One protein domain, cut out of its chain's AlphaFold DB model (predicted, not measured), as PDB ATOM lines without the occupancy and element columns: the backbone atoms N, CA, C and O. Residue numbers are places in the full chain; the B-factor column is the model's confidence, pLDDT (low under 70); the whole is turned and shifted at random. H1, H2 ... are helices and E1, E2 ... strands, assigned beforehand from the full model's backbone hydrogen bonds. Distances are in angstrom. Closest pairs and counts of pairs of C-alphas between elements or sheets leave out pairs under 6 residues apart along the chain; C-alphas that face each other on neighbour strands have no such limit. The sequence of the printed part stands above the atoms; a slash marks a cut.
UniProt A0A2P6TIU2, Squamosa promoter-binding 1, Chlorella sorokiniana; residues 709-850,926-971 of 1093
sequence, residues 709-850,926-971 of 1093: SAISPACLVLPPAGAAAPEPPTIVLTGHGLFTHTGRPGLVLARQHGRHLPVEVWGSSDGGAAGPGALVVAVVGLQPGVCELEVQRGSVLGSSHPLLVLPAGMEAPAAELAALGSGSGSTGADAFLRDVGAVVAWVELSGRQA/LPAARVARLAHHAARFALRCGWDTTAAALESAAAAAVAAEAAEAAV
ATOM      1  N   SER A 709      21.989 -16.946  -6.715       73.62
ATOM      2  CA  SER A 709      23.443 -16.993  -6.959       73.62
ATOM      3  C   SER A 709      23.891 -16.149  -8.147       73.62
ATOM      4  O   SER A 709      25.006 -15.639  -8.117       73.62
ATOM      5  N   ALA A 710      23.046 -16.001  -9.170       78.62
ATOM      6  CA  ALA A 710      23.272 -15.069 -10.270       78.62
ATOM      7  C   ALA A 710      21.951 -14.664 -10.944       78.62
ATOM      8  O   ALA A 710      20.975 -15.425 -10.945       78.62
ATOM      9  N   ILE A 711      21.963 -13.480 -11.555       83.06
ATOM     10  CA  ILE A 711      20.960 -12.999 -12.510       83.06
ATOM     11  C   ILE A 711      21.620 -12.992 -13.891       83.06
ATOM     12  O   ILE A 711      22.748 -12.518 -14.028       83.06
ATOM     13  N   SER A 712      20.935 -13.516 -14.906       83.56
ATOM     14  CA  SER A 712      21.401 -13.500 -16.292       83.56
ATOM     15  C   SER A 712      20.303 -12.969 -17.228       83.56
ATOM     16  O   SER A 712      19.213 -13.541 -17.238       83.56
ATOM     17  N   PRO A 713      20.548 -11.897 -18.003       83.19
ATOM     18  CA  PRO A 713      21.731 -11.039 -17.941       83.19
ATOM     19  C   PRO A 713      21.708 -10.137 -16.689       83.19
ATOM     20  O   PRO A 713      20.646  -9.804 -16.171       83.19
ATOM     21  N   ALA A 714      22.881  -9.724 -16.197       82.50
ATOM     22  CA  ALA A 714      22.994  -8.773 -15.075       82.50
ATOM     23  C   ALA A 714      22.808  -7.300 -15.508       82.50
ATOM     24  O   ALA A 714      22.579  -6.419 -14.675       82.50
ATOM     25  N   CYS A 715      22.890  -7.041 -16.815       87.62
ATOM     26  CA  CYS A 715      22.658  -5.754 -17.456       87.62
ATOM     27  C   CYS A 715      21.689  -5.936 -18.635       87.62
ATOM     28  O   CYS A 715      21.750  -6.947 -19.331       87.62
ATOM     29  N   LEU A 716      20.775  -4.990 -18.835       90.25
ATOM     30  CA  LEU A 716      19.629  -5.114 -19.732       90.25
ATOM     31  C   LEU A 716      19.376  -3.772 -20.425       90.25
ATOM     32  O   LEU A 716      19.236  -2.753 -19.754       90.25
ATOM     33  N   VAL A 717      19.291  -3.766 -21.756       89.62
ATOM     34  CA  VAL A 717      18.963  -2.571 -22.554       89.62
ATOM     35  C   VAL A 717      17.461  -2.532 -22.816       89.62
ATOM     36  O   VAL A 717      16.876  -3.540 -23.215       89.62
ATOM     37  N   LEU A 718      16.824  -1.382 -22.591       87.75
ATOM     38  CA  LEU A 718      15.428  -1.173 -22.970       87.75
ATOM     39  C   LEU A 718      15.307  -0.838 -24.468       87.75
ATOM     40  O   LEU A 718      16.127  -0.078 -24.986       87.75
ATOM     41  N   PRO A 719      14.272  -1.344 -25.161       82.62
ATOM     42  CA  PRO A 719      13.995  -0.976 -26.545       82.62
ATOM     43  C   PRO A 719      13.608   0.512 -26.662       82.62
ATOM     44  O   PRO A 719      13.093   1.093 -25.700       82.62
ATOM     45  N   PRO A 720      13.816   1.146 -27.833       78.38
ATOM     46  CA  PRO A 720      13.476   2.550 -28.039       78.38
ATOM     47  C   PRO A 720      11.968   2.801 -27.898       78.38
ATOM     48  O   PRO A 720      11.133   2.027 -28.378       78.38
ATOM     49  N   ALA A 721      11.616   3.910 -27.245       66.06
ATOM     50  CA  ALA A 721      10.232   4.288 -26.991       66.06
ATOM     51  C   ALA A 721       9.480   4.541 -28.311       66.06
ATOM     52  O   ALA A 721       9.799   5.471 -29.046       66.06
ATOM     53  N   GLY A 722       8.478   3.705 -28.600       63.22
ATOM     54  CA  GLY A 722       7.701   3.740 -29.847       63.22
ATOM     55  C   GLY A 722       7.855   2.499 -30.732       63.22
ATOM     56  O   GLY A 722       7.063   2.324 -31.655       63.22
ATOM     57  N   ALA A 723       8.805   1.599 -30.441       63.12
ATOM     58  CA  ALA A 723       8.851   0.286 -31.084       63.12
ATOM     59  C   ALA A 723       7.576  -0.529 -30.777       63.12
ATOM     60  O   ALA A 723       7.093  -0.540 -29.642       63.12
ATOM     61  N   ALA A 724       7.032  -1.217 -31.785       48.00
ATOM     62  CA  ALA A 724       5.809  -2.006 -31.643       48.00
ATOM     63  C   ALA A 724       6.004  -3.150 -30.631       48.00
ATOM     64  O   ALA A 724       6.907  -3.963 -30.807       48.00
ATOM     65  N   ALA A 725       5.153  -3.165 -29.596       47.97
ATOM     66  CA  ALA A 725       5.163  -4.019 -28.400       47.97
ATOM     67  C   ALA A 725       6.115  -5.242 -28.438       47.97
ATOM     68  O   ALA A 725       5.672  -6.349 -28.758       47.97
ATOM     69  N   PRO A 726       7.404  -5.070 -28.084       60.75
ATOM     70  CA  PRO A 726       8.309  -6.195 -27.901       60.75
ATOM     71  C   PRO A 726       7.917  -6.989 -26.649       60.75
ATOM     72  O   PRO A 726       7.425  -6.422 -25.669       60.75
ATOM     73  N   GLU A 727       8.165  -8.299 -26.668       67.81
ATOM     74  CA  GLU A 727       8.020  -9.145 -25.479       67.81
ATOM     75  C   GLU A 727       8.885  -8.590 -24.329       67.81
ATOM     76  O   GLU A 727      10.034  -8.198 -24.566       67.81
ATOM     77  N   PRO A 728       8.366  -8.504 -23.086       72.94
ATOM     78  CA  PRO A 728       9.120  -7.912 -21.991       72.94
ATOM     79  C   PRO A 728      10.387  -8.738 -21.706       72.94
ATOM     80  O   PRO A 728      10.352  -9.972 -21.719       72.94
ATOM     81  N   PRO A 729      11.523  -8.068 -21.459       80.31
ATOM     82  CA  PRO A 729      12.838  -8.679 -21.572       80.31
ATOM     83  C   PRO A 729      13.044  -9.775 -20.523       80.31
ATOM     84  O   PRO A 729      12.871  -9.566 -19.319       80.31
ATOM     85  N   THR A 730      13.407 -10.959 -21.007       86.56
ATOM     86  CA  THR A 730      13.482 -12.183 -20.211       86.56
ATOM     87  C   THR A 730      14.728 -12.218 -19.326       86.56
ATOM     88  O   THR A 730      15.853 -12.071 -19.800       86.56
ATOM     89  N   ILE A 731      14.526 -12.470 -18.035       91.81
ATOM     90  CA  ILE A 731      15.562 -12.512 -17.001       91.81
ATOM     91  C   ILE A 731      15.597 -13.921 -16.398       91.81
ATOM     92  O   ILE A 731      14.583 -14.443 -15.934       91.81
ATOM     93  N   VAL A 732      16.774 -14.542 -16.369       89.75
ATOM     94  CA  VAL A 732      17.001 -15.862 -15.772       89.75
ATOM     95  C   VAL A 732      17.650 -15.700 -14.400       89.75
ATOM     96  O   VAL A 732      18.818 -15.333 -14.266       89.75
ATOM     97  N   LEU A 733      16.886 -16.005 -13.359       89.88
ATOM     98  CA  LEU A 733      17.355 -16.105 -11.982       89.88
ATOM     99  C   LEU A 733      17.892 -17.516 -11.745       89.88
ATOM    100  O   LEU A 733      17.168 -18.479 -11.984       89.88
ATOM    101  N   THR A 734      19.111 -17.665 -11.227       87.50
ATOM    102  CA  THR A 734      19.698 -18.982 -10.904       87.50
ATOM    103  C   THR A 734      20.098 -19.074  -9.436       87.50
ATOM    104  O   THR A 734      20.549 -18.091  -8.846       87.50
ATOM    105  N   GLY A 735      19.926 -20.243  -8.812       82.12
ATOM    106  CA  GLY A 735      20.440 -20.500  -7.464       82.12
ATOM    107  C   GLY A 735      19.758 -21.631  -6.701       82.12
ATOM    108  O   GLY A 735      18.749 -22.205  -7.117       82.12
ATOM    109  N   HIS A 736      20.315 -21.968  -5.538       80.00
ATOM    110  CA  HIS A 736      19.816 -23.088  -4.745       80.00
ATOM    111  C   HIS A 736      18.524 -22.740  -4.003       80.00
ATOM    112  O   HIS A 736      18.422 -21.736  -3.287       80.00
ATOM    113  N   GLY A 737      17.525 -23.610  -4.164       72.44
ATOM    114  CA  GLY A 737      16.230 -23.517  -3.496       72.44
ATOM    115  C   GLY A 737      15.350 -22.353  -3.955       72.44
ATOM    116  O   GLY A 737      14.523 -21.907  -3.163       72.44
ATOM    117  N   LEU A 738      15.507 -21.834  -5.187       79.88
ATOM    118  CA  LEU A 738      14.547 -20.871  -5.773       79.88
ATOM    119  C   LEU A 738      13.090 -21.364  -5.682       79.88
ATOM    120  O   LEU A 738      12.158 -20.566  -5.684       79.88
ATOM    121  N   PHE A 739      12.924 -22.676  -5.542       81.38
ATOM    122  CA  PHE A 739      11.693 -23.399  -5.299       81.38
ATOM    123  C   PHE A 739      11.501 -23.656  -3.803       81.38
ATOM    124  O   PHE A 739      12.425 -24.000  -3.065       81.38
ATOM    125  N   THR A 740      10.258 -23.535  -3.352       78.88
ATOM    126  CA  THR A 740       9.820 -24.049  -2.053       78.88
ATOM    127  C   THR A 740      10.028 -25.566  -1.967       78.88
ATOM    128  O   THR A 740      10.048 -26.260  -2.980       78.88
ATOM    129  N   HIS A 741      10.021 -26.118  -0.750       71.69
ATOM    130  CA  HIS A 741      10.029 -27.571  -0.502       71.69
ATOM    131  C   HIS A 741       8.843 -28.349  -1.127       71.69
ATOM    132  O   HIS A 741       8.755 -29.562  -0.965       71.69
ATOM    133  N   THR A 742       7.911 -27.666  -1.804       76.19
ATOM    134  CA  THR A 742       6.770 -28.257  -2.523       76.19
ATOM    135  C   THR A 742       6.958 -28.297  -4.046       76.19
ATOM    136  O   THR A 742       5.995 -28.572  -4.758       76.19
ATOM    137  N   GLY A 743       8.152 -27.966  -4.562       73.25
ATOM    138  CA  GLY A 743       8.423 -27.841  -6.006       73.25
ATOM    139  C   GLY A 743       7.779 -26.609  -6.657       73.25
ATOM    140  O   GLY A 743       7.806 -26.442  -7.868       73.25
ATOM    141  N   ARG A 744       7.158 -25.721  -5.869       82.06
ATOM    142  CA  ARG A 744       6.601 -24.458  -6.377       82.06
ATOM    143  C   ARG A 744       7.669 -23.368  -6.384       82.06
ATOM    144  O   ARG A 744       8.357 -23.261  -5.362       82.06
ATOM    145  N   PRO A 745       7.762 -22.530  -7.433       83.69
ATOM    146  CA  PRO A 745       8.673 -21.390  -7.457       83.69
ATOM    147  C   PRO A 745       8.409 -20.440  -6.279       83.69
ATOM    148  O   PRO A 745       7.279 -20.315  -5.797       83.69
ATOM    149  N   GLY A 746       9.465 -19.791  -5.792       82.81
ATOM    150  CA  GLY A 746       9.364 -18.686  -4.845       82.81
ATOM    151  C   GLY A 746       8.698 -17.463  -5.476       82.81
ATOM    152  O   GLY A 746       8.706 -17.295  -6.694       82.81
ATOM    153  N   LEU A 747       8.131 -16.595  -4.639       87.12
ATOM    154  CA  LEU A 747       7.592 -15.316  -5.093       87.12
ATOM    155  C   LEU A 747       8.766 -14.385  -5.409       87.12
ATOM    156  O   LEU A 747       9.511 -14.003  -4.508       87.12
ATOM    157  N   VAL A 748       8.941 -14.042  -6.680       91.12
ATOM    158  CA  VAL A 748       9.944 -13.067  -7.113       91.12
ATOM    159  C   VAL A 748       9.383 -11.662  -6.909       91.12
ATOM    160  O   VAL A 748       8.238 -11.389  -7.263       91.12
ATOM    161  N   LEU A 749      10.187 -10.784  -6.317       90.25
ATOM    162  CA  LEU A 749       9.859  -9.386  -6.066       90.25
ATOM    163  C   LEU A 749      10.869  -8.507  -6.805       90.25
ATOM    164  O   LEU A 749      12.069  -8.610  -6.561       90.25
ATOM    165  N   ALA A 750      10.374  -7.623  -7.668       93.31
ATOM    166  CA  ALA A 750      11.157  -6.549  -8.265       93.31
ATOM    167  C   ALA A 750      10.883  -5.230  -7.524       93.31
ATOM    168  O   ALA A 750       9.736  -4.942  -7.158       93.31
ATOM    169  N   ARG A 751      11.922  -4.416  -7.306       91.69
ATOM    170  CA  ARG A 751      11.818  -3.068  -6.729       91.69
ATOM    171  C   ARG A 751      12.714  -2.090  -7.484       91.69
ATOM    172  O   ARG A 751      13.922  -2.279  -7.553       91.69
ATOM    173  N   GLN A 752      12.141  -1.006  -7.997       90.75
ATOM    174  CA  GLN A 752      12.863   0.063  -8.691       90.75
ATOM    175  C   GLN A 752      12.344   1.427  -8.219       90.75
ATOM    176  O   GLN A 752      11.142   1.612  -8.044       90.75
ATOM    177  N   HIS A 753      13.250   2.374  -7.950       84.06
ATOM    178  CA  HIS A 753      12.921   3.708  -7.414       84.06
ATOM    179  C   HIS A 753      11.974   3.679  -6.190       84.06
ATOM    180  O   HIS A 753      11.083   4.512  -6.044       84.06
ATOM    181  N   GLY A 754      12.141   2.675  -5.319       79.12
ATOM    182  CA  GLY A 754      11.305   2.455  -4.130       79.12
ATOM    183  C   GLY A 754       9.916   1.857  -4.395       79.12
ATOM    184  O   GLY A 754       9.239   1.481  -3.441       79.12
ATOM    185  N   ARG A 755       9.496   1.717  -5.658       83.12
ATOM    186  CA  ARG A 755       8.227   1.090  -6.059       83.12
ATOM    187  C   ARG A 755       8.435  -0.392  -6.359       83.12
ATOM    188  O   ARG A 755       9.472  -0.777  -6.895       83.12
ATOM    189  N   HIS A 756       7.444  -1.220  -6.041       89.12
ATOM    190  CA  HIS A 756       7.416  -2.605  -6.506       89.12
ATOM    191  C   HIS A 756       6.935  -2.665  -7.956       89.12
ATOM    192  O   HIS A 756       5.955  -2.007  -8.301       89.12
ATOM    193  N   LEU A 757       7.621  -3.452  -8.787       91.38
ATOM    194  CA  LEU A 757       7.217  -3.705 -10.170       91.38
ATOM    195  C   LEU A 757       6.519  -5.071 -10.280       91.38
ATOM    196  O   LEU A 757       6.917  -6.007  -9.577       91.38
ATOM    197  N   PRO A 758       5.495  -5.212 -11.141       90.06
ATOM    198  CA  PRO A 758       4.904  -6.509 -11.452       90.06
ATOM    199  C   PRO A 758       5.927  -7.443 -12.116       90.06
ATOM    200  O   PRO A 758       6.681  -7.039 -13.004       90.06
ATOM    201  N   VAL A 759       5.937  -8.704 -11.677       92.44
ATOM    202  CA  VAL A 759       6.828  -9.759 -12.178       92.44
ATOM    203  C   VAL A 759       5.998 -10.960 -12.608       92.44
ATOM    204  O   VAL A 759       5.208 -11.487 -11.823       92.44
ATOM    205  N   GLU A 760       6.216 -11.416 -13.833       90.44
ATOM    206  CA  GLU A 760       5.657 -12.656 -14.363       90.44
ATOM    207  C   GLU A 760       6.707 -13.768 -14.314       90.44
ATOM    208  O   GLU A 760       7.892 -13.523 -14.535       90.44
ATOM    209  N   VAL A 761       6.284 -15.006 -14.042       90.00
ATOM    210  CA  VAL A 761       7.155 -16.190 -14.098       90.00
ATOM    211  C   VAL A 761       6.760 -17.004 -15.325       90.00
ATOM    212  O   VAL A 761       5.699 -17.621 -15.347       90.00
ATOM    213  N   TRP A 762       7.610 -16.975 -16.348       89.25
ATOM    214  CA  TRP A 762       7.363 -17.582 -17.660       89.25
ATOM    215  C   TRP A 762       7.842 -19.034 -17.752       89.25
ATOM    216  O   TRP A 762       7.316 -19.819 -18.537       89.25
ATOM    217  N   GLY A 763       8.829 -19.412 -16.941       86.56
ATOM    218  CA  GLY A 763       9.392 -20.758 -16.943       86.56
ATOM    219  C   GLY A 763      10.174 -21.063 -15.673       86.56
ATOM    220  O   GLY A 763      10.569 -20.166 -14.928       86.56
ATOM    221  N   SER A 764      10.385 -22.346 -15.398       89.69
ATOM    222  CA  SER A 764      11.040 -22.780 -14.167       89.69
ATOM    223  C   SER A 764      11.647 -24.175 -14.311       89.69
ATOM    224  O   SER A 764      10.983 -25.075 -14.824       89.69
ATOM    225  N   SER A 765      12.871 -24.372 -13.819       85.81
ATOM    226  CA  SER A 765      13.508 -25.688 -13.710       85.81
ATOM    227  C   SER A 765      14.125 -25.892 -12.322       85.81
ATOM    228  O   SER A 765      14.977 -25.131 -11.871       85.81
ATOM    229  N   ASP A 766      13.695 -26.944 -11.629       76.06
ATOM    230  CA  ASP A 766      13.976 -27.164 -10.203       76.06
ATOM    231  C   ASP A 766      15.445 -27.491  -9.866       76.06
ATOM    232  O   ASP A 766      15.786 -27.623  -8.693       76.06
ATOM    233  N   GLY A 767      16.323 -27.675 -10.861       68.62
ATOM    234  CA  GLY A 767      17.728 -28.089 -10.679       68.62
ATOM    235  C   GLY A 767      17.924 -29.547 -10.231       68.62
ATOM    236  O   GLY A 767      19.032 -30.081 -10.289       68.62
ATOM    237  N   GLY A 768      16.851 -30.220  -9.807       70.50
ATOM    238  CA  GLY A 768      16.906 -31.551  -9.206       70.50
ATOM    239  C   GLY A 768      17.505 -31.528  -7.794       70.50
ATOM    240  O   GLY A 768      17.717 -30.478  -7.199       70.50
ATOM    241  N   ALA A 769      17.799 -32.704  -7.240       58.84
ATOM    242  CA  ALA A 769      18.251 -32.833  -5.849       58.84
ATOM    243  C   ALA A 769      19.675 -32.296  -5.567       58.84
ATOM    244  O   ALA A 769      20.092 -32.294  -4.411       58.84
ATOM    245  N   ALA A 770      20.422 -31.874  -6.595       58.72
ATOM    246  CA  ALA A 770      21.821 -31.447  -6.478       58.72
ATOM    247  C   ALA A 770      22.193 -30.192  -7.298       58.72
ATOM    248  O   ALA A 770      23.217 -29.573  -7.012       58.72
ATOM    249  N   GLY A 771      21.405 -29.799  -8.305       70.31
ATOM    250  CA  GLY A 771      21.700 -28.628  -9.135       70.31
ATOM    251  C   GLY A 771      21.167 -27.308  -8.556       70.31
ATOM    252  O   GLY A 771      20.298 -27.309  -7.678       70.31
ATOM    253  N   PRO A 772      21.657 -26.154  -9.040       78.75
ATOM    254  CA  PRO A 772      20.955 -24.889  -8.868       78.75
ATOM    255  C   PRO A 772      19.650 -24.928  -9.675       78.75
ATOM    256  O   PRO A 772      19.623 -25.416 -10.805       78.75
ATOM    257  N   GLY A 773      18.567 -24.403  -9.106       84.12
ATOM    258  CA  GLY A 773      17.339 -24.180  -9.862       84.12
ATOM    259  C   GLY A 773      17.450 -22.915 -10.712       84.12
ATOM    260  O   GLY A 773      18.259 -22.033 -10.404       84.12
ATOM    261  N   ALA A 774      16.604 -22.797 -11.732       88.56
ATOM    262  CA  ALA A 774      16.429 -21.575 -12.508       88.56
ATOM    263  C   ALA A 774      14.953 -21.146 -12.570       88.56
ATOM    264  O   ALA A 774      14.054 -21.979 -12.704       88.56
ATOM    265  N   LEU A 775      14.707 -19.838 -12.496       90.44
ATOM    266  CA  LEU A 775      13.414 -19.210 -12.776       90.44
ATOM    267  C   LEU A 775      13.588 -18.226 -13.928       90.44
ATOM    268  O   LEU A 775      14.470 -17.373 -13.888       90.44
ATOM    269  N   VAL A 776      12.728 -18.343 -14.931       91.69
ATOM    270  CA  VAL A 776      12.645 -17.439 -16.075       91.69
ATOM    271  C   VAL A 776      11.513 -16.461 -15.786       91.69
ATOM    272  O   VAL A 776      10.365 -16.881 -15.620       91.69
ATOM    273  N   VAL A 777      11.838 -15.175 -15.675       93.38
ATOM    274  CA  VAL A 777      10.898 -14.119 -15.285       93.38
ATOM    275  C   VAL A 777      10.942 -12.937 -16.245       93.38
ATOM    276  O   VAL A 777      11.981 -12.649 -16.834       93.38
ATOM    277  N   ALA A 778       9.826 -12.227 -16.357       92.38
ATOM    278  CA  ALA A 778       9.748 -10.930 -17.018       92.38
ATOM    279  C   ALA A 778       9.306  -9.878 -15.994       92.38
ATOM    280  O   ALA A 778       8.397 -10.122 -15.198       92.38
ATOM    281  N   VAL A 779       9.952  -8.710 -15.992       92.12
ATOM    282  CA  VAL A 779       9.577  -7.581 -15.125       92.12
ATOM    283  C   VAL A 779       8.912  -6.517 -15.987       92.12
ATOM    284  O   VAL A 779       9.519  -5.988 -16.918       92.12
ATOM    285  N   VAL A 780       7.654  -6.208 -15.685       89.75
ATOM    286  CA  VAL A 780       6.838  -5.286 -16.480       89.75
ATOM    287  C   VAL A 780       6.949  -3.871 -15.905       89.75
ATOM    288  O   VAL A 780       6.896  -3.668 -14.693       89.75
ATOM    289  N   GLY A 781       7.117  -2.876 -16.782       88.38
ATOM    290  CA  GLY A 781       7.260  -1.470 -16.386       88.38
ATOM    291  C   GLY A 781       8.663  -1.059 -15.917       88.38
ATOM    292  O   GLY A 781       8.785  -0.058 -15.212       88.38
ATOM    293  N   LEU A 782       9.713  -1.801 -16.298       90.75
ATOM    294  CA  LEU A 782      11.105  -1.382 -16.093       90.75
ATOM    295  C   LEU A 782      11.365   0.021 -16.676       90.75
ATOM    296  O   LEU A 782      10.846   0.395 -17.731       90.75
ATOM    297  N   GLN A 783      12.207   0.787 -15.990       90.19
ATOM    298  CA  GLN A 783      12.780   2.058 -16.437       90.19
ATOM    299  C   GLN A 783      14.314   1.991 -16.337       90.19
ATOM    300  O   GLN A 783      14.830   1.127 -15.623       90.19
ATOM    301  N   PRO A 784      15.059   2.890 -17.005       91.12
ATOM    302  CA  PRO A 784      16.502   3.002 -16.810       91.12
ATOM    303  C   PRO A 784      16.876   3.207 -15.333       91.12
ATOM    304  O   PRO A 784      16.163   3.885 -14.588       91.12
ATOM    305  N   GLY A 785      17.990   2.612 -14.907       89.81
ATOM    306  CA  GLY A 785      18.485   2.634 -13.529       89.81
ATOM    307  C   GLY A 785      18.654   1.241 -12.914       89.81
ATOM    308  O   GLY A 785      18.745   0.241 -13.619       89.81
ATOM    309  N   VAL A 786      18.689   1.149 -11.581       91.88
ATOM    310  CA  VAL A 786      18.745  -0.148 -10.871       91.88
ATOM    311  C   VAL A 786      17.338  -0.701 -10.647       91.88
ATOM    312  O   VAL A 786      16.472   0.004 -10.125       91.88
ATOM    313  N   CYS A 787      17.134  -1.982 -10.945       92.62
ATOM    314  CA  CYS A 787      16.048  -2.783 -10.386       92.62
ATOM    315  C   CYS A 787      16.640  -3.798  -9.394       92.62
ATOM    316  O   CYS A 787      17.502  -4.592  -9.754       92.62
ATOM    317  N   GLU A 788      16.214  -3.780  -8.133       91.06
ATOM    318  CA  GLU A 788      16.553  -4.835  -7.176       91.06
ATOM    319  C   GLU A 788      15.602  -6.022  -7.344       91.06
ATOM    320  O   GLU A 788      14.382  -5.854  -7.303       91.06
ATOM    321  N   LEU A 789      16.164  -7.224  -7.474       90.88
ATOM    322  CA  LEU A 789      15.424  -8.481  -7.534       90.88
ATOM    323  C   LEU A 789      15.676  -9.315  -6.271       90.88
ATOM    324  O   LEU A 789      16.814  -9.614  -5.902       90.88
ATOM    325  N   GLU A 790      14.587  -9.691  -5.603       89.38
ATOM    326  CA  GLU A 790      14.544 -10.507  -4.387       89.38
ATOM    327  C   GLU A 790      13.673 -11.757  -4.629       89.38
ATOM    328  O   GLU A 790      12.716 -11.724  -5.400       89.38
ATOM    329  N   VAL A 791      13.971 -12.875  -3.955       89.19
ATOM    330  CA  VAL A 791      13.173 -14.116  -4.061       89.19
ATOM    331  C   VAL A 791      12.666 -14.528  -2.683       89.19
ATOM    332  O   VAL A 791      13.440 -14.978  -1.834       89.19
ATOM    333  N   GLN A 792      11.359 -14.395  -2.466       83.69
ATOM    334  CA  GLN A 792      10.676 -14.742  -1.225       83.69
ATOM    335  C   GLN A 792      10.243 -16.215  -1.205       83.69
ATOM    336  O   GLN A 792       9.607 -16.736  -2.124       83.69
ATOM    337  N   ARG A 793      10.551 -16.897  -0.101       76.88
ATOM    338  CA  ARG A 793      10.319 -18.327   0.123       76.88
ATOM    339  C   ARG A 793       9.514 -18.486   1.414       76.88
ATOM    340  O   ARG A 793      10.059 -18.617   2.510       76.88
ATOM    341  N   GLY A 794       8.188 -18.402   1.297       74.31
ATOM    342  CA  GLY A 794       7.290 -18.354   2.455       74.31
ATOM    343  C   GLY A 794       7.496 -17.071   3.265       74.31
ATOM    344  O   GLY A 794       7.213 -15.982   2.775       74.31
ATOM    345  N   SER A 795       7.992 -17.190   4.498       70.75
ATOM    346  CA  SER A 795       8.303 -16.049   5.376       70.75
ATOM    347  C   SER A 795       9.754 -15.556   5.294       70.75
ATOM    348  O   SER A 795      10.116 -14.654   6.042       70.75
ATOM    349  N   VAL A 796      10.598 -16.159   4.449       69.56
ATOM    350  CA  VAL A 796      12.019 -15.799   4.307       69.56
ATOM    351  C   VAL A 796      12.228 -15.030   3.004       69.56
ATOM    352  O   VAL A 796      11.810 -15.498   1.947       69.56
ATOM    353  N   LEU A 797      12.886 -13.874   3.071       75.69
ATOM    354  CA  LEU A 797      13.356 -13.123   1.903       75.69
ATOM    355  C   LEU A 797      14.809 -13.507   1.593       75.69
ATOM    356  O   LEU A 797      15.621 -13.652   2.507       75.69
ATOM    357  N   GLY A 798      15.128 -13.700   0.311       73.88
ATOM    358  CA  GLY A 798      16.508 -13.824  -0.166       73.88
ATOM    359  C   GLY A 798      17.239 -12.475  -0.203       73.88
ATOM    360  O   GLY A 798      16.637 -11.424  -0.010       73.88
ATOM    361  N   SER A 799      18.545 -12.497  -0.477       75.50
ATOM    362  CA  SER A 799      19.345 -11.280  -0.664       75.50
ATOM    363  C   SER A 799      19.000 -10.564  -1.975       75.50
ATOM    364  O   SER A 799      18.930 -11.219  -3.022       75.50
ATOM    365  N   SER A 800      18.830  -9.234  -1.931       83.19
ATOM    366  CA  SER A 800      18.580  -8.433  -3.134       83.19
ATOM    367  C   SER A 800      19.810  -8.411  -4.039       83.19
ATOM    368  O   SER A 800      20.920  -8.135  -3.585       83.19
ATOM    369  N   HIS A 801      19.600  -8.704  -5.319       86.75
ATOM    370  CA  HIS A 801      20.623  -8.615  -6.358       86.75
ATOM    371  C   HIS A 801      20.228  -7.505  -7.347       86.75
ATOM    372  O   HIS A 801      19.045  -7.401  -7.688       86.75
ATOM    373  N   PRO A 802      21.166  -6.650  -7.785       89.81
ATOM    374  CA  PRO A 802      20.879  -5.578  -8.726       89.81
ATOM    375  C   PRO A 802      20.854  -6.095 -10.169       89.81
ATOM    376  O   PRO A 802      21.789  -6.739 -10.636       89.81
ATOM    377  N   LEU A 803      19.797  -5.739 -10.887       91.56
ATOM    378  CA  LEU A 803      19.719  -5.745 -12.341       91.56
ATOM    379  C   LEU A 803      19.917  -4.305 -12.821       91.56
ATOM    380  O   LEU A 803      19.165  -3.408 -12.425       91.56
ATOM    381  N   LEU A 804      20.927  -4.076 -13.657       92.38
ATOM    382  CA  LEU A 804      21.172  -2.772 -14.265       92.38
ATOM    383  C   LEU A 804      20.353  -2.633 -15.550       92.38
ATOM    384  O   LEU A 804      20.529  -3.412 -16.483       92.38
ATOM    385  N   VAL A 805      19.493  -1.621 -15.609       92.69
ATOM    386  CA  VAL A 805      18.658  -1.304 -16.769       92.69
ATOM    387  C   VAL A 805      19.205  -0.052 -17.452       92.69
ATOM    388  O   VAL A 805      19.332   0.999 -16.824       92.69
ATOM    389  N   LEU A 806      19.527  -0.158 -18.737       91.44
ATOM    390  CA  LEU A 806      20.074   0.916 -19.563       91.44
ATOM    391  C   LEU A 806      19.037   1.408 -20.589       91.44
ATOM    392  O   LEU A 806      18.187   0.622 -21.018       91.44
ATOM    393  N   PRO A 807      19.084   2.689 -20.995       88.56
ATOM    394  CA  PRO A 807      18.265   3.197 -22.092       88.56
ATOM    395  C   PRO A 807      18.733   2.639 -23.447       88.56
ATOM    396  O   PRO A 807      19.839   2.105 -23.568       88.56
ATOM    397  N   ALA A 808      17.889   2.780 -24.470       85.44
ATOM    398  CA  ALA A 808      18.201   2.373 -25.840       85.44
ATOM    399  C   ALA A 808      19.494   3.034 -26.361       85.44
ATOM    400  O   ALA A 808      19.832   4.152 -25.978       85.44
ATOM    401  N   GLY A 809      20.225   2.335 -27.237       82.56
ATOM    402  CA  GLY A 809      21.509   2.792 -27.790       82.56
ATOM    403  C   GLY A 809      22.741   2.477 -26.927       82.56
ATOM    404  O   GLY A 809      23.857   2.491 -27.436       82.56
ATOM    405  N   MET A 810      22.575   2.097 -25.655       82.88
ATOM    406  CA  MET A 810      23.682   1.723 -24.752       82.88
ATOM    407  C   MET A 810      24.147   0.259 -24.910       82.88
ATOM    408  O   MET A 810      24.554  -0.388 -23.944       82.88
ATOM    409  N   GLU A 811      24.088  -0.286 -26.126       81.69
ATOM    410  CA  GLU A 811      24.280  -1.719 -26.403       81.69
ATOM    411  C   GLU A 811      25.730  -2.194 -26.214       81.69
ATOM    412  O   GLU A 811      25.955  -3.257 -25.636       81.69
ATOM    413  N   ALA A 812      26.723  -1.398 -26.624       77.94
ATOM    414  CA  ALA A 812      28.134  -1.754 -26.441       77.94
ATOM    415  C   ALA A 812      28.566  -1.755 -24.953       77.94
ATOM    416  O   ALA A 812      29.101  -2.775 -24.506       77.94
ATOM    417  N   PRO A 813      28.249  -0.725 -24.133       80.00
ATOM    418  CA  PRO A 813      28.430  -0.804 -22.681       80.00
ATOM    419  C   PRO A 813      27.657  -1.964 -22.040       80.00
ATOM    420  O   PRO A 813      28.175  -2.616 -21.139       80.00
ATOM    421  N   ALA A 814      26.444  -2.280 -22.512       81.75
ATOM    422  CA  ALA A 814      25.691  -3.428 -22.004       81.75
ATOM    423  C   ALA A 814      26.401  -4.767 -22.264       81.75
ATOM    424  O   ALA A 814      26.355  -5.648 -21.407       81.75
ATOM    425  N   ALA A 815      27.082  -4.919 -23.404       79.75
ATOM    426  CA  ALA A 815      27.859  -6.115 -23.726       79.75
ATOM    427  C   ALA A 815      29.104  -6.269 -22.828       79.75
ATOM    428  O   ALA A 815      29.361  -7.369 -22.334       79.75
ATOM    429  N   GLU A 816      29.834  -5.179 -22.547       80.62
ATOM    430  CA  GLU A 816      30.919  -5.175 -21.547       80.62
ATOM    431  C   GLU A 816      30.380  -5.527 -20.147       80.62
ATOM    432  O   GLU A 816      30.892  -6.423 -19.471       80.62
ATOM    433  N   LEU A 817      29.293  -4.872 -19.730       77.69
ATOM    434  CA  LEU A 817      28.671  -5.048 -18.416       77.69
ATOM    435  C   LEU A 817      27.998  -6.417 -18.236       77.69
ATOM    436  O   LEU A 817      27.906  -6.902 -17.110       77.69
ATOM    437  N   ALA A 818      27.570  -7.087 -19.307       71.25
ATOM    438  CA  ALA A 818      27.047  -8.451 -19.237       71.25
ATOM    439  C   ALA A 818      28.125  -9.470 -18.816       71.25
ATOM    440  O   ALA A 818      27.803 -10.463 -18.155       71.25
ATOM    441  N   ALA A 819      29.406  -9.212 -19.118       67.88
ATOM    442  CA  ALA A 819      30.512 -10.098 -18.749       67.88
ATOM    443  C   ALA A 819      30.712 -10.218 -17.222       67.88
ATOM    444  O   ALA A 819      31.153 -11.268 -16.746       67.88
ATOM    445  N   LEU A 820      30.314  -9.201 -16.438       64.81
ATOM    446  CA  LEU A 820      30.332  -9.231 -14.965       64.81
ATOM    447  C   LEU A 820      29.602 -10.446 -14.385       64.81
ATOM    448  O   LEU A 820      30.083 -11.045 -13.423       64.81
ATOM    449  N   GLY A 821      28.465 -10.832 -14.977       54.56
ATOM    450  CA  GLY A 821      27.610 -11.912 -14.474       54.56
ATOM    451  C   GLY A 821      28.257 -13.303 -14.494       54.56
ATOM    452  O   GLY A 821      27.713 -14.232 -13.901       54.56
ATOM    453  N   SER A 822      29.416 -13.450 -15.148       53.38
ATOM    454  CA  SER A 822      30.190 -14.699 -15.199       53.38
ATOM    455  C   SER A 822      31.303 -14.783 -14.141       53.38
ATOM    456  O   SER A 822      31.899 -15.845 -13.963       53.38
ATOM    457  N   GLY A 823      31.617 -13.684 -13.443       45.88
ATOM    458  CA  GLY A 823      32.697 -13.621 -12.454       45.88
ATOM    459  C   GLY A 823      32.215 -13.888 -11.026       45.88
ATOM    460  O   GLY A 823      31.324 -13.207 -10.526       45.88
ATOM    461  N   SER A 824      32.848 -14.819 -10.307       41.72
ATOM    462  CA  SER A 824      32.454 -15.230  -8.944       41.72
ATOM    463  C   SER A 824      32.828 -14.229  -7.824       41.72
ATOM    464  O   SER A 824      33.219 -14.633  -6.730       41.72
ATOM    465  N   GLY A 825      32.746 -12.921  -8.095       48.84
ATOM    466  CA  GLY A 825      33.133 -11.813  -7.207       48.84
ATOM    467  C   GLY A 825      31.948 -10.947  -6.761       48.84
ATOM    468  O   GLY A 825      32.006  -9.721  -6.872       48.84
ATOM    469  N   SER A 826      30.855 -11.571  -6.308       56.44
ATOM    470  CA  SER A 826      29.521 -10.944  -6.260       56.44
ATOM    471  C   SER A 826      29.417  -9.634  -5.466       56.44
ATOM    472  O   SER A 826      28.692  -8.734  -5.876       56.44
ATOM    473  N   THR A 827      30.158  -9.459  -4.367       59.22
ATOM    474  CA  THR A 827      30.031  -8.257  -3.514       59.22
ATOM    475  C   THR A 827      30.628  -6.981  -4.111       59.22
ATOM    476  O   THR A 827      30.261  -5.890  -3.671       59.22
ATOM    477  N   GLY A 828      31.544  -7.098  -5.080       67.75
ATOM    478  CA  GLY A 828      32.110  -5.957  -5.808       67.75
ATOM    479  C   GLY A 828      31.270  -5.581  -7.029       67.75
ATOM    480  O   GLY A 828      30.966  -4.406  -7.227       67.75
ATOM    481  N   ALA A 829      30.842  -6.590  -7.794       76.50
ATOM    482  CA  ALA A 829      29.959  -6.424  -8.946       76.50
ATOM    483  C   ALA A 829      28.624  -5.770  -8.551       76.50
ATOM    484  O   ALA A 829      28.237  -4.770  -9.150       76.50
ATOM    485  N   ASP A 830      27.970  -6.263  -7.494       79.31
ATOM    486  CA  ASP A 830      26.696  -5.717  -7.019       79.31
ATOM    487  C   ASP A 830      26.802  -4.245  -6.593       79.31
ATOM    488  O   ASP A 830      25.887  -3.463  -6.841       79.31
ATOM    489  N   ALA A 831      27.904  -3.849  -5.946       77.69
ATOM    490  CA  ALA A 831      28.123  -2.460  -5.547       77.69
ATOM    491  C   ALA A 831      28.307  -1.554  -6.776       77.69
ATOM    492  O   ALA A 831      27.636  -0.533  -6.899       77.69
ATOM    493  N   PHE A 832      29.138  -1.982  -7.731       84.19
ATOM    494  CA  PHE A 832      29.363  -1.262  -8.982       84.19
ATOM    495  C   PHE A 832      28.080  -1.123  -9.820       84.19
ATOM    496  O   PHE A 832      27.764  -0.023 -10.262       84.19
ATOM    497  N   LEU A 833      27.282  -2.188  -9.978       85.94
ATOM    498  CA  LEU A 833      25.999  -2.131 -10.697       85.94
ATOM    499  C   LEU A 833      24.988  -1.191 -10.014       85.94
ATOM    500  O   LEU A 833      24.232  -0.503 -10.704       85.94
ATOM    501  N   ARG A 834      24.991  -1.117  -8.673       85.31
ATOM    502  CA  ARG A 834      24.168  -0.162  -7.908       85.31
ATOM    503  C   ARG A 834      24.608   1.286  -8.151       85.31
ATOM    504  O   ARG A 834      23.750   2.131  -8.399       85.31
ATOM    505  N   ASP A 835      25.911   1.562  -8.132       85.75
ATOM    506  CA  ASP A 835      26.460   2.901  -8.380       85.75
ATOM    507  C   ASP A 835      26.219   3.356  -9.831       85.75
ATOM    508  O   ASP A 835      25.720   4.459 -10.057       85.75
ATOM    509  N   VAL A 836      26.485   2.489 -10.818       87.81
ATOM    510  CA  VAL A 836      26.232   2.761 -12.247       87.81
ATOM    511  C   VAL A 836      24.749   3.025 -12.502       87.81
ATOM    512  O   VAL A 836      24.401   4.025 -13.128       87.81
ATOM    513  N   GLY A 837      23.849   2.185 -11.987       86.19
ATOM    514  CA  GLY A 837      22.414   2.382 -12.190       86.19
ATOM    515  C   GLY A 837      21.849   3.603 -11.455       86.19
ATOM    516  O   GLY A 837      20.862   4.175 -11.911       86.19
ATOM    517  N   ALA A 838      22.476   4.055 -10.364       82.81
ATOM    518  CA  ALA A 838      22.130   5.329  -9.730       82.81
ATOM    519  C   ALA A 838      22.518   6.533 -10.609       82.81
ATOM    520  O   ALA A 838      21.769   7.509 -10.670       82.81
ATOM    521  N   VAL A 839      23.645   6.449 -11.327       87.00
ATOM    522  CA  VAL A 839      24.056   7.450 -12.326       87.00
ATOM    523  C   VAL A 839      23.111   7.434 -13.530       87.00
ATOM    524  O   VAL A 839      22.608   8.487 -13.906       87.00
ATOM    525  N   VAL A 840      22.796   6.260 -14.089       87.19
ATOM    526  CA  VAL A 840      21.879   6.120 -15.243       87.19
ATOM    527  C   VAL A 840      20.482   6.663 -14.928       87.19
ATOM    528  O   VAL A 840      19.938   7.429 -15.720       87.19
ATOM    529  N   ALA A 841      19.924   6.331 -13.759       85.56
ATOM    530  CA  ALA A 841      18.636   6.866 -13.314       85.56
ATOM    531  C   ALA A 841      18.648   8.400 -13.197       85.56
ATOM    532  O   ALA A 841      17.678   9.056 -13.572       85.56
ATOM    533  N   TRP A 842      19.743   8.975 -12.689       85.25
ATOM    534  CA  TRP A 842      19.890  10.424 -12.578       85.25
ATOM    535  C   TRP A 842      20.011  11.098 -13.956       85.25
ATOM    536  O   TRP A 842      19.289  12.059 -14.207       85.25
ATOM    537  N   VAL A 843      20.837  10.565 -14.871       83.94
ATOM    538  CA  VAL A 843      21.011  11.119 -16.233       83.94
ATOM    539  C   VAL A 843      19.678  11.162 -16.983       83.94
ATOM    540  O   VAL A 843      19.348  12.173 -17.595       83.94
ATOM    541  N   GLU A 844      18.877  10.099 -16.892       83.06
ATOM    542  CA  GLU A 844      17.540  10.043 -17.495       83.06
ATOM    543  C   GLU A 844      16.550  11.027 -16.858       83.06
ATOM    544  O   GLU A 844      15.809  11.702 -17.572       83.06
ATOM    545  N   LEU A 845      16.545  11.167 -15.528       78.62
ATOM    546  CA  LEU A 845      15.673  12.131 -14.849       78.62
ATOM    547  C   LEU A 845      16.038  13.580 -15.205       78.62
ATOM    548  O   LEU A 845      15.143  14.361 -15.530       78.62
ATOM    549  N   SER A 846      17.326  13.928 -15.221       76.81
ATOM    550  CA  SER A 846      17.784  15.270 -15.596       76.81
ATOM    551  C   SER A 846      17.645  15.551 -17.096       76.81
ATOM    552  O   SER A 846      17.281  16.664 -17.465       76.81
ATOM    553  N   GLY A 847      17.815  14.549 -17.965       69.94
ATOM    554  CA  GLY A 847      17.505  14.666 -19.395       69.94
ATOM    555  C   GLY A 847      16.020  14.952 -19.646       69.94
ATOM    556  O   GLY A 847      15.682  15.869 -20.394       69.94
ATOM    557  N   ARG A 848      15.118  14.245 -18.950       67.06
ATOM    558  CA  ARG A 848      13.664  14.495 -19.008       67.06
ATOM    559  C   ARG A 848      13.270  15.864 -18.435       67.06
ATOM    560  O   ARG A 848      12.308  16.454 -18.917       67.06
ATOM    561  N   GLN A 849      14.000  16.381 -17.445       64.88
ATOM    562  CA  GLN A 849      13.807  17.740 -16.920       64.88
ATOM    563  C   GLN A 849      14.291  18.815 -17.905       64.88
ATOM    564  O   GLN A 849      13.580  19.793 -18.123       64.88
ATOM    565  N   ALA A 850      15.446  18.621 -18.549       55.59
ATOM    566  CA  ALA A 850      15.968  19.534 -19.571       55.59
ATOM    567  C   ALA A 850      15.116  19.550 -20.857       55.59
ATOM    568  O   ALA A 850      15.044  20.572 -21.534       55.59
ATOM    569  N   LEU A 926      19.519  12.268  -5.977       64.56
ATOM    570  CA  LEU A 926      20.861  12.372  -5.423       64.56
ATOM    571  C   LEU A 926      21.445  13.719  -5.887       64.56
ATOM    572  O   LEU A 926      21.396  13.983  -7.088       64.56
ATOM    573  N   PRO A 927      22.007  14.557  -4.991       78.06
ATOM    574  CA  PRO A 927      22.631  15.816  -5.397       78.06
ATOM    575  C   PRO A 927      23.683  15.571  -6.480       78.06
ATOM    576  O   PRO A 927      24.448  14.610  -6.363       78.06
ATOM    577  N   ALA A 928      23.748  16.426  -7.499       77.06
ATOM    578  CA  ALA A 928      24.597  16.209  -8.670       77.06
ATOM    579  C   ALA A 928      26.076  15.956  -8.298       77.06
ATOM    580  O   ALA A 928      26.644  14.949  -8.717       77.06
ATOM    581  N   ALA A 929      26.656  16.715  -7.364       77.06
ATOM    582  CA  ALA A 929      27.992  16.472  -6.814       77.06
ATOM    583  C   ALA A 929      28.184  15.075  -6.178       77.06
ATOM    584  O   ALA A 929      29.304  14.566  -6.118       77.06
ATOM    585  N   ARG A 930      27.121  14.431  -5.675       79.75
ATOM    586  CA  ARG A 930      27.155  13.032  -5.206       79.75
ATOM    587  C   ARG A 930      27.106  12.053  -6.380       79.75
ATOM    588  O   ARG A 930      27.829  11.063  -6.332       79.75
ATOM    589  N   VAL A 931      26.324  12.339  -7.419       82.31
ATOM    590  CA  VAL A 931      26.259  11.527  -8.647       82.31
ATOM    591  C   VAL A 931      27.579  11.588  -9.417       82.31
ATOM    592  O   VAL A 931      28.121  10.540  -9.747       82.31
ATOM    593  N   ALA A 932      28.174  12.771  -9.584       84.06
ATOM    594  CA  ALA A 932      29.495  12.947 -10.191       84.06
ATOM    595  C   ALA A 932      30.592  12.153  -9.452       84.06
ATOM    596  O   ALA A 932      31.448  11.532 -10.082       84.06
ATOM    597  N   ARG A 933      30.540  12.101  -8.109       84.81
ATOM    598  CA  ARG A 933      31.438  11.248  -7.309       84.81
ATOM    599  C   ARG A 933      31.199   9.756  -7.556       84.81
ATOM    600  O   ARG A 933      32.173   9.036  -7.755       84.81
ATOM    601  N   LEU A 934      29.945   9.293  -7.567       86.38
ATOM    602  CA  LEU A 934      29.606   7.892  -7.864       86.38
ATOM    603  C   LEU A 934      30.073   7.495  -9.273       86.38
ATOM    604  O   LEU A 934      30.776   6.500  -9.421       86.38
ATOM    605  N   ALA A 935      29.786   8.324 -10.277       87.12
ATOM    606  CA  ALA A 935      30.216   8.138 -11.657       87.12
ATOM    607  C   ALA A 935      31.749   8.059 -11.789       87.12
ATOM    608  O   ALA A 935      32.256   7.136 -12.420       87.12
ATOM    609  N   HIS A 936      32.505   8.938 -11.118       86.44
ATOM    610  CA  HIS A 936      33.972   8.881 -11.115       86.44
ATOM    611  C   HIS A 936      34.530   7.638 -10.390       86.44
ATOM    612  O   HIS A 936      35.501   7.030 -10.848       86.44
ATOM    613  N   HIS A 937      33.925   7.216  -9.274       84.06
ATOM    614  CA  HIS A 937      34.313   5.974  -8.593       84.06
ATOM    615  C   HIS A 937      34.018   4.731  -9.448       84.06
ATOM    616  O   HIS A 937      34.855   3.824  -9.503       84.06
ATOM    617  N   ALA A 938      32.884   4.720 -10.152       81.31
ATOM    618  CA  ALA A 938      32.491   3.673 -11.084       81.31
ATOM    619  C   ALA A 938      33.406   3.638 -12.324       81.31
ATOM    620  O   ALA A 938      33.946   2.580 -12.640       81.31
ATOM    621  N   ALA A 939      33.696   4.776 -12.964       83.88
ATOM    622  CA  ALA A 939      34.639   4.858 -14.085       83.88
ATOM    623  C   ALA A 939      36.019   4.292 -13.709       83.88
ATOM    624  O   ALA A 939      36.574   3.442 -14.405       83.88
ATOM    625  N   ARG A 940      36.539   4.652 -12.528       85.38
ATOM    626  CA  ARG A 940      37.810   4.108 -12.017       85.38
ATOM    627  C   ARG A 940      37.735   2.643 -11.586       85.38
ATOM    628  O   ARG A 940      38.782   2.033 -11.376       85.38
ATOM    629  N   PHE A 941      36.545   2.060 -11.439       82.25
ATOM    630  CA  PHE A 941      36.363   0.612 -11.327       82.25
ATOM    631  C   PHE A 941      36.379  -0.054 -12.708       82.25
ATOM    632  O   PHE A 941      37.144  -0.999 -12.891       82.25
ATOM    633  N   ALA A 942      35.643   0.492 -13.681       78.25
ATOM    634  CA  ALA A 942      35.615   0.028 -15.069       78.25
ATOM    635  C   ALA A 942      37.017   0.002 -15.712       78.25
ATOM    636  O   ALA A 942      37.436  -1.042 -16.209       78.25
ATOM    637  N   LEU A 943      37.809   1.074 -15.568       83.19
ATOM    638  CA  LEU A 943      39.206   1.131 -16.040       83.19
ATOM    639  C   LEU A 943      40.111   0.061 -15.401       83.19
ATOM    640  O   LEU A 943      40.999  -0.476 -16.052       83.19
ATOM    641  N   ARG A 944      39.892  -0.294 -14.124       82.25
ATOM    642  CA  ARG A 944      40.642  -1.387 -13.467       82.25
ATOM    643  C   ARG A 944      40.223  -2.777 -13.948       82.25
ATOM    644  O   ARG A 944      40.961  -3.728 -13.711       82.25
ATOM    645  N   CYS A 945      39.061  -2.890 -14.587       75.75
ATOM    646  CA  CYS A 945      38.542  -4.131 -15.158       75.75
ATOM    647  C   CYS A 945      38.736  -4.221 -16.685       75.75
ATOM    648  O   CYS A 945      38.439  -5.266 -17.257       75.75
ATOM    649  N   GLY A 946      39.259  -3.168 -17.331       78.94
ATOM    650  CA  GLY A 946      39.471  -3.111 -18.782       78.94
ATOM    651  C   GLY A 946      38.206  -2.823 -19.599       78.94
ATOM    652  O   GLY A 946      38.104  -3.277 -20.734       78.94
ATOM    653  N   TRP A 947      37.226  -2.117 -19.024       80.75
ATOM    654  CA  TRP A 947      35.993  -1.701 -19.708       80.75
ATOM    655  C   TRP A 947      36.086  -0.226 -20.098       80.75
ATOM    656  O   TRP A 947      35.502   0.648 -19.451       80.75
ATOM    657  N   ASP A 948      36.895   0.060 -21.115       82.00
ATOM    658  CA  ASP A 948      37.245   1.432 -21.485       82.00
ATOM    659  C   ASP A 948      36.046   2.206 -22.065       82.00
ATOM    660  O   ASP A 948      35.911   3.403 -21.799       82.00
ATOM    661  N   THR A 949      35.115   1.545 -22.773       79.62
ATOM    662  CA  THR A 949      33.909   2.227 -23.286       79.62
ATOM    663  C   THR A 949      32.901   2.505 -22.168       79.62
ATOM    664  O   THR A 949      32.390   3.624 -22.063       79.62
ATOM    665  N   THR A 950      32.701   1.552 -21.251       80.50
ATOM    666  CA  THR A 950      31.929   1.758 -20.014       80.50
ATOM    667  C   THR A 950      32.522   2.881 -19.156       80.50
ATOM    668  O   THR A 950      31.779   3.700 -18.614       80.50
ATOM    669  N   ALA A 951      33.852   2.964 -19.044       82.94
ATOM    670  CA  ALA A 951      34.522   4.041 -18.320       82.94
ATOM    671  C   ALA A 951      34.283   5.412 -18.969       82.94
ATOM    672  O   ALA A 951      33.850   6.334 -18.278       82.94
ATOM    673  N   ALA A 952      34.484   5.537 -20.285       82.88
ATOM    674  CA  ALA A 952      34.257   6.784 -21.018       82.88
ATOM    675  C   ALA A 952      32.797   7.266 -20.923       82.88
ATOM    676  O   ALA A 952      32.544   8.462 -20.744       82.88
ATOM    677  N   ALA A 953      31.827   6.346 -20.963       80.25
ATOM    678  CA  ALA A 953      30.416   6.662 -20.748       80.25
ATOM    679  C   ALA A 953      30.145   7.187 -19.322       80.25
ATOM    680  O   ALA A 953      29.403   8.155 -19.144       80.25
ATOM    681  N   LEU A 954      30.783   6.602 -18.302       84.38
ATOM    682  CA  LEU A 954      30.652   7.038 -16.906       84.38
ATOM    683  C   LEU A 954      31.335   8.386 -16.631       84.38
ATOM    684  O   LEU A 954      30.787   9.194 -15.884       84.38
ATOM    685  N   GLU A 955      32.481   8.678 -17.250       86.38
ATOM    686  CA  GLU A 955      33.112  10.004 -17.146       86.38
ATOM    687  C   GLU A 955      32.300  11.079 -17.887       86.38
ATOM    688  O   GLU A 955      32.123  12.182 -17.366       86.38
ATOM    689  N   SER A 956      31.693  10.733 -19.027       81.31
ATOM    690  CA  SER A 956      30.747  11.607 -19.737       81.31
ATOM    691  C   SER A 956      29.502  11.908 -18.886       81.31
ATOM    692  O   SER A 956      29.083  13.062 -18.777       81.31
ATOM    693  N   ALA A 957      28.952  10.904 -18.193       75.81
ATOM    694  CA  ALA A 957      27.854  11.092 -17.242       75.81
ATOM    695  C   ALA A 957      28.265  11.923 -16.007       75.81
ATOM    696  O   ALA A 957      27.467  12.715 -15.503       75.81
ATOM    697  N   ALA A 958      29.513  11.803 -15.538       79.38
ATOM    698  CA  ALA A 958      30.047  12.649 -14.470       79.38
ATOM    699  C   ALA A 958      30.147  14.125 -14.900       79.38
ATOM    700  O   ALA A 958      29.812  15.015 -14.117       79.38
ATOM    701  N   ALA A 959      30.557  14.388 -16.146       78.88
ATOM    702  CA  ALA A 959      30.573  15.732 -16.719       78.88
ATOM    703  C   ALA A 959      29.152  16.306 -16.873       78.88
ATOM    704  O   ALA A 959      28.913  17.451 -16.489       78.88
ATOM    705  N   ALA A 960      28.192  15.497 -17.339       75.56
ATOM    706  CA  ALA A 960      26.780  15.881 -17.414       75.56
ATOM    707  C   ALA A 960      26.184  16.224 -16.033       75.56
ATOM    708  O   ALA A 960      25.426  17.185 -15.918       75.56
ATOM    709  N   ALA A 961      26.577  15.509 -14.969       74.69
ATOM    710  CA  ALA A 961      26.184  15.839 -13.598       74.69
ATOM    711  C   ALA A 961      26.679  17.225 -13.157       74.69
ATOM    712  O   ALA A 961      25.898  18.024 -12.642       74.69
ATOM    713  N   VAL A 962      27.946  17.559 -13.420       78.00
ATOM    714  CA  VAL A 962      28.487  18.897 -13.113       78.00
ATOM    715  C   VAL A 962      27.823  19.988 -13.970       78.00
ATOM    716  O   VAL A 962      27.557  21.080 -13.470       78.00
ATOM    717  N   ALA A 963      27.501  19.696 -15.235       74.31
ATOM    718  CA  ALA A 963      26.794  20.627 -16.116       74.31
ATOM    719  C   ALA A 963      25.354  20.913 -15.648       74.31
ATOM    720  O   ALA A 963      24.919  22.063 -15.691       74.31
ATOM    721  N   ALA A 964      24.633  19.904 -15.147       67.44
ATOM    722  CA  ALA A 964      23.299  20.090 -14.577       67.44
ATOM    723  C   ALA A 964      23.327  20.913 -13.277       67.44
ATOM    724  O   ALA A 964      22.503  21.809 -13.120       67.44
ATOM    725  N   GLU A 965      24.308  20.697 -12.390       71.31
ATOM    726  CA  GLU A 965      24.481  21.520 -11.177       71.31
ATOM    727  C   GLU A 965      24.743  22.999 -11.530       71.31
ATOM    728  O   GLU A 965      24.201  23.909 -10.902       71.31
ATOM    729  N   ALA A 966      25.514  23.250 -12.595       69.56
ATOM    730  CA  ALA A 966      25.727  24.594 -13.129       69.56
ATOM    731  C   ALA A 966      24.457  25.198 -13.766       69.56
ATOM    732  O   ALA A 966      24.225  26.401 -13.634       69.56
ATOM    733  N   ALA A 967      23.620  24.385 -14.419       63.88
ATOM    734  CA  ALA A 967      22.347  24.823 -14.991       63.88
ATOM    735  C   ALA A 967      21.306  25.162 -13.907       63.88
ATOM    736  O   ALA A 967      20.674  26.215 -13.985       63.88
ATOM    737  N   GLU A 968      21.175  24.340 -12.859       62.91
ATOM    738  CA  GLU A 968      20.326  24.637 -11.694       62.91
ATOM    739  C   GLU A 968      20.763  25.944 -11.011       62.91
ATOM    740  O   GLU A 968      19.926  26.805 -10.724       62.91
ATOM    741  N   ALA A 969      22.073  26.151 -10.828       62.06
ATOM    742  CA  ALA A 969      22.618  27.396 -10.286       62.06
ATOM    743  C   ALA A 969      22.337  28.618 -11.187       62.06
ATOM    744  O   ALA A 969      22.013  29.698 -10.683       62.06
ATOM    745  N   ALA A 970      22.409  28.459 -12.514       58.12
ATOM    746  CA  ALA A 970      22.083  29.519 -13.466       58.12
ATOM    747  C   ALA A 970      20.589  29.890 -13.425       58.12
ATOM    748  O   ALA A 970      20.260  31.073 -13.315       58.12
ATOM    749  N   VAL A 971      19.687  28.901 -13.423       58.00
ATOM    750  CA  VAL A 971      18.232  29.113 -13.305       58.00
ATOM    751  C   VAL A 971      17.880  29.782 -11.973       58.00
ATOM    752  O   VAL A 971      17.108  30.741 -11.958       58.00
TER     753      VAL A 971
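Overview. This is residues 709 to 850 and 926 to 971 of the 1093 residues of the protein "Squamosa promoter-binding 1" of Chlorella sorokiniana (UniProt A0A2P6TIU2). Two strongly twisted sheets, partly face to face, form a sandwich; the long helix H2 packs over E9 and E8 of the larger sheet, and the helical hairpin H3 H4 packs on H2. Short H1 covers the edge strand E2. The 188 printed residues hold nine named strands followed by four named helices, a mixed class: a mixed sheet, E2 E9 E8 E4 E5, and an antiparallel one, E1 E3 E7 E6. The whole is compact, radius of gyration of the C-alphas 17.6 A, yet elongated, spanning 61 by 36 by 32 A.

Along the chain. E1, residues 709 to 712, begins at (23.443, -16.993, -6.959) and runs on into E2, 715 to 717, at 19 degrees. E3 is 730 to 735, E4 747 to 752, E5 755 to 757, E6 759 to 765, E7 773 to 779, 19.1 A long, E8 785 to 793, 26.3 A, and E9 801 to 806. H1 is 811 to 822, 18.1 A; H2, 826 to 850, 35.9 A, begins at (29.521, -10.944, -6.260); H3 is 928 to 945, 25.5 A; H4, 948 to 971, 34.6 A, ends at (18.232, 29.113, -13.305).

Arrangement. In the larger sheet E2 is parallel to E9 (N 716 to O 804, 2.8 A); E9 and E8, a hairpin, are antiparallel, N 803 and O 787 at 2.8 A, as are E8 and E4, N 749 and O 790 at 2.8 A, and the hairpin E4 and E5, N 752 and O 755 at 2.9 A. In the other, N 712 and O 732 of E1 and E3 are 2.9 A apart, N 733 and O 775 of E3 and E7 2.8 A, and N 776 and O 763 of the hairpin E6 and E7 2.8 A, within hydrogen-bond range. The sandwich has its strands at 35 degrees. H1 and H2 are on one face of the larger sheet, two layers; H2 is over E9 and E8 at a height of 6.4 A, C-alphas 785 and 837 being closest to E8 at 4.2 A. H2, H3 and H4 form an up and down bundle, each running against the one before. H2 touches H3 with residues 832 to 842 alone, C-alphas 839 and 931 at 5.9 A, at a steep tilt of 44 degrees. H3 and H4 touch, C-alphas 939 and 951 at 4.3 A, at a shallow 9 degrees, opposite ways. H4 has every O i to N i+4 pair within hydrogen-bond range; H1 has 4 of 8, H2 20 of 21, H3 13 of 14.

Size, cuts and confidence. The C-alphas of Ala 769 and Ala 970, the farthest apart, are 62.9 A apart. Residues 851 to 925 are not printed; C-alphas 850 and 926 are 16.6 A apart. Links E2 to E3 and E3 to E4 are long. Mean pLDDT of the printed part is 79.4; 33 residues are under 70, among them 721 to 727, 819 to 828 and 966 to 971.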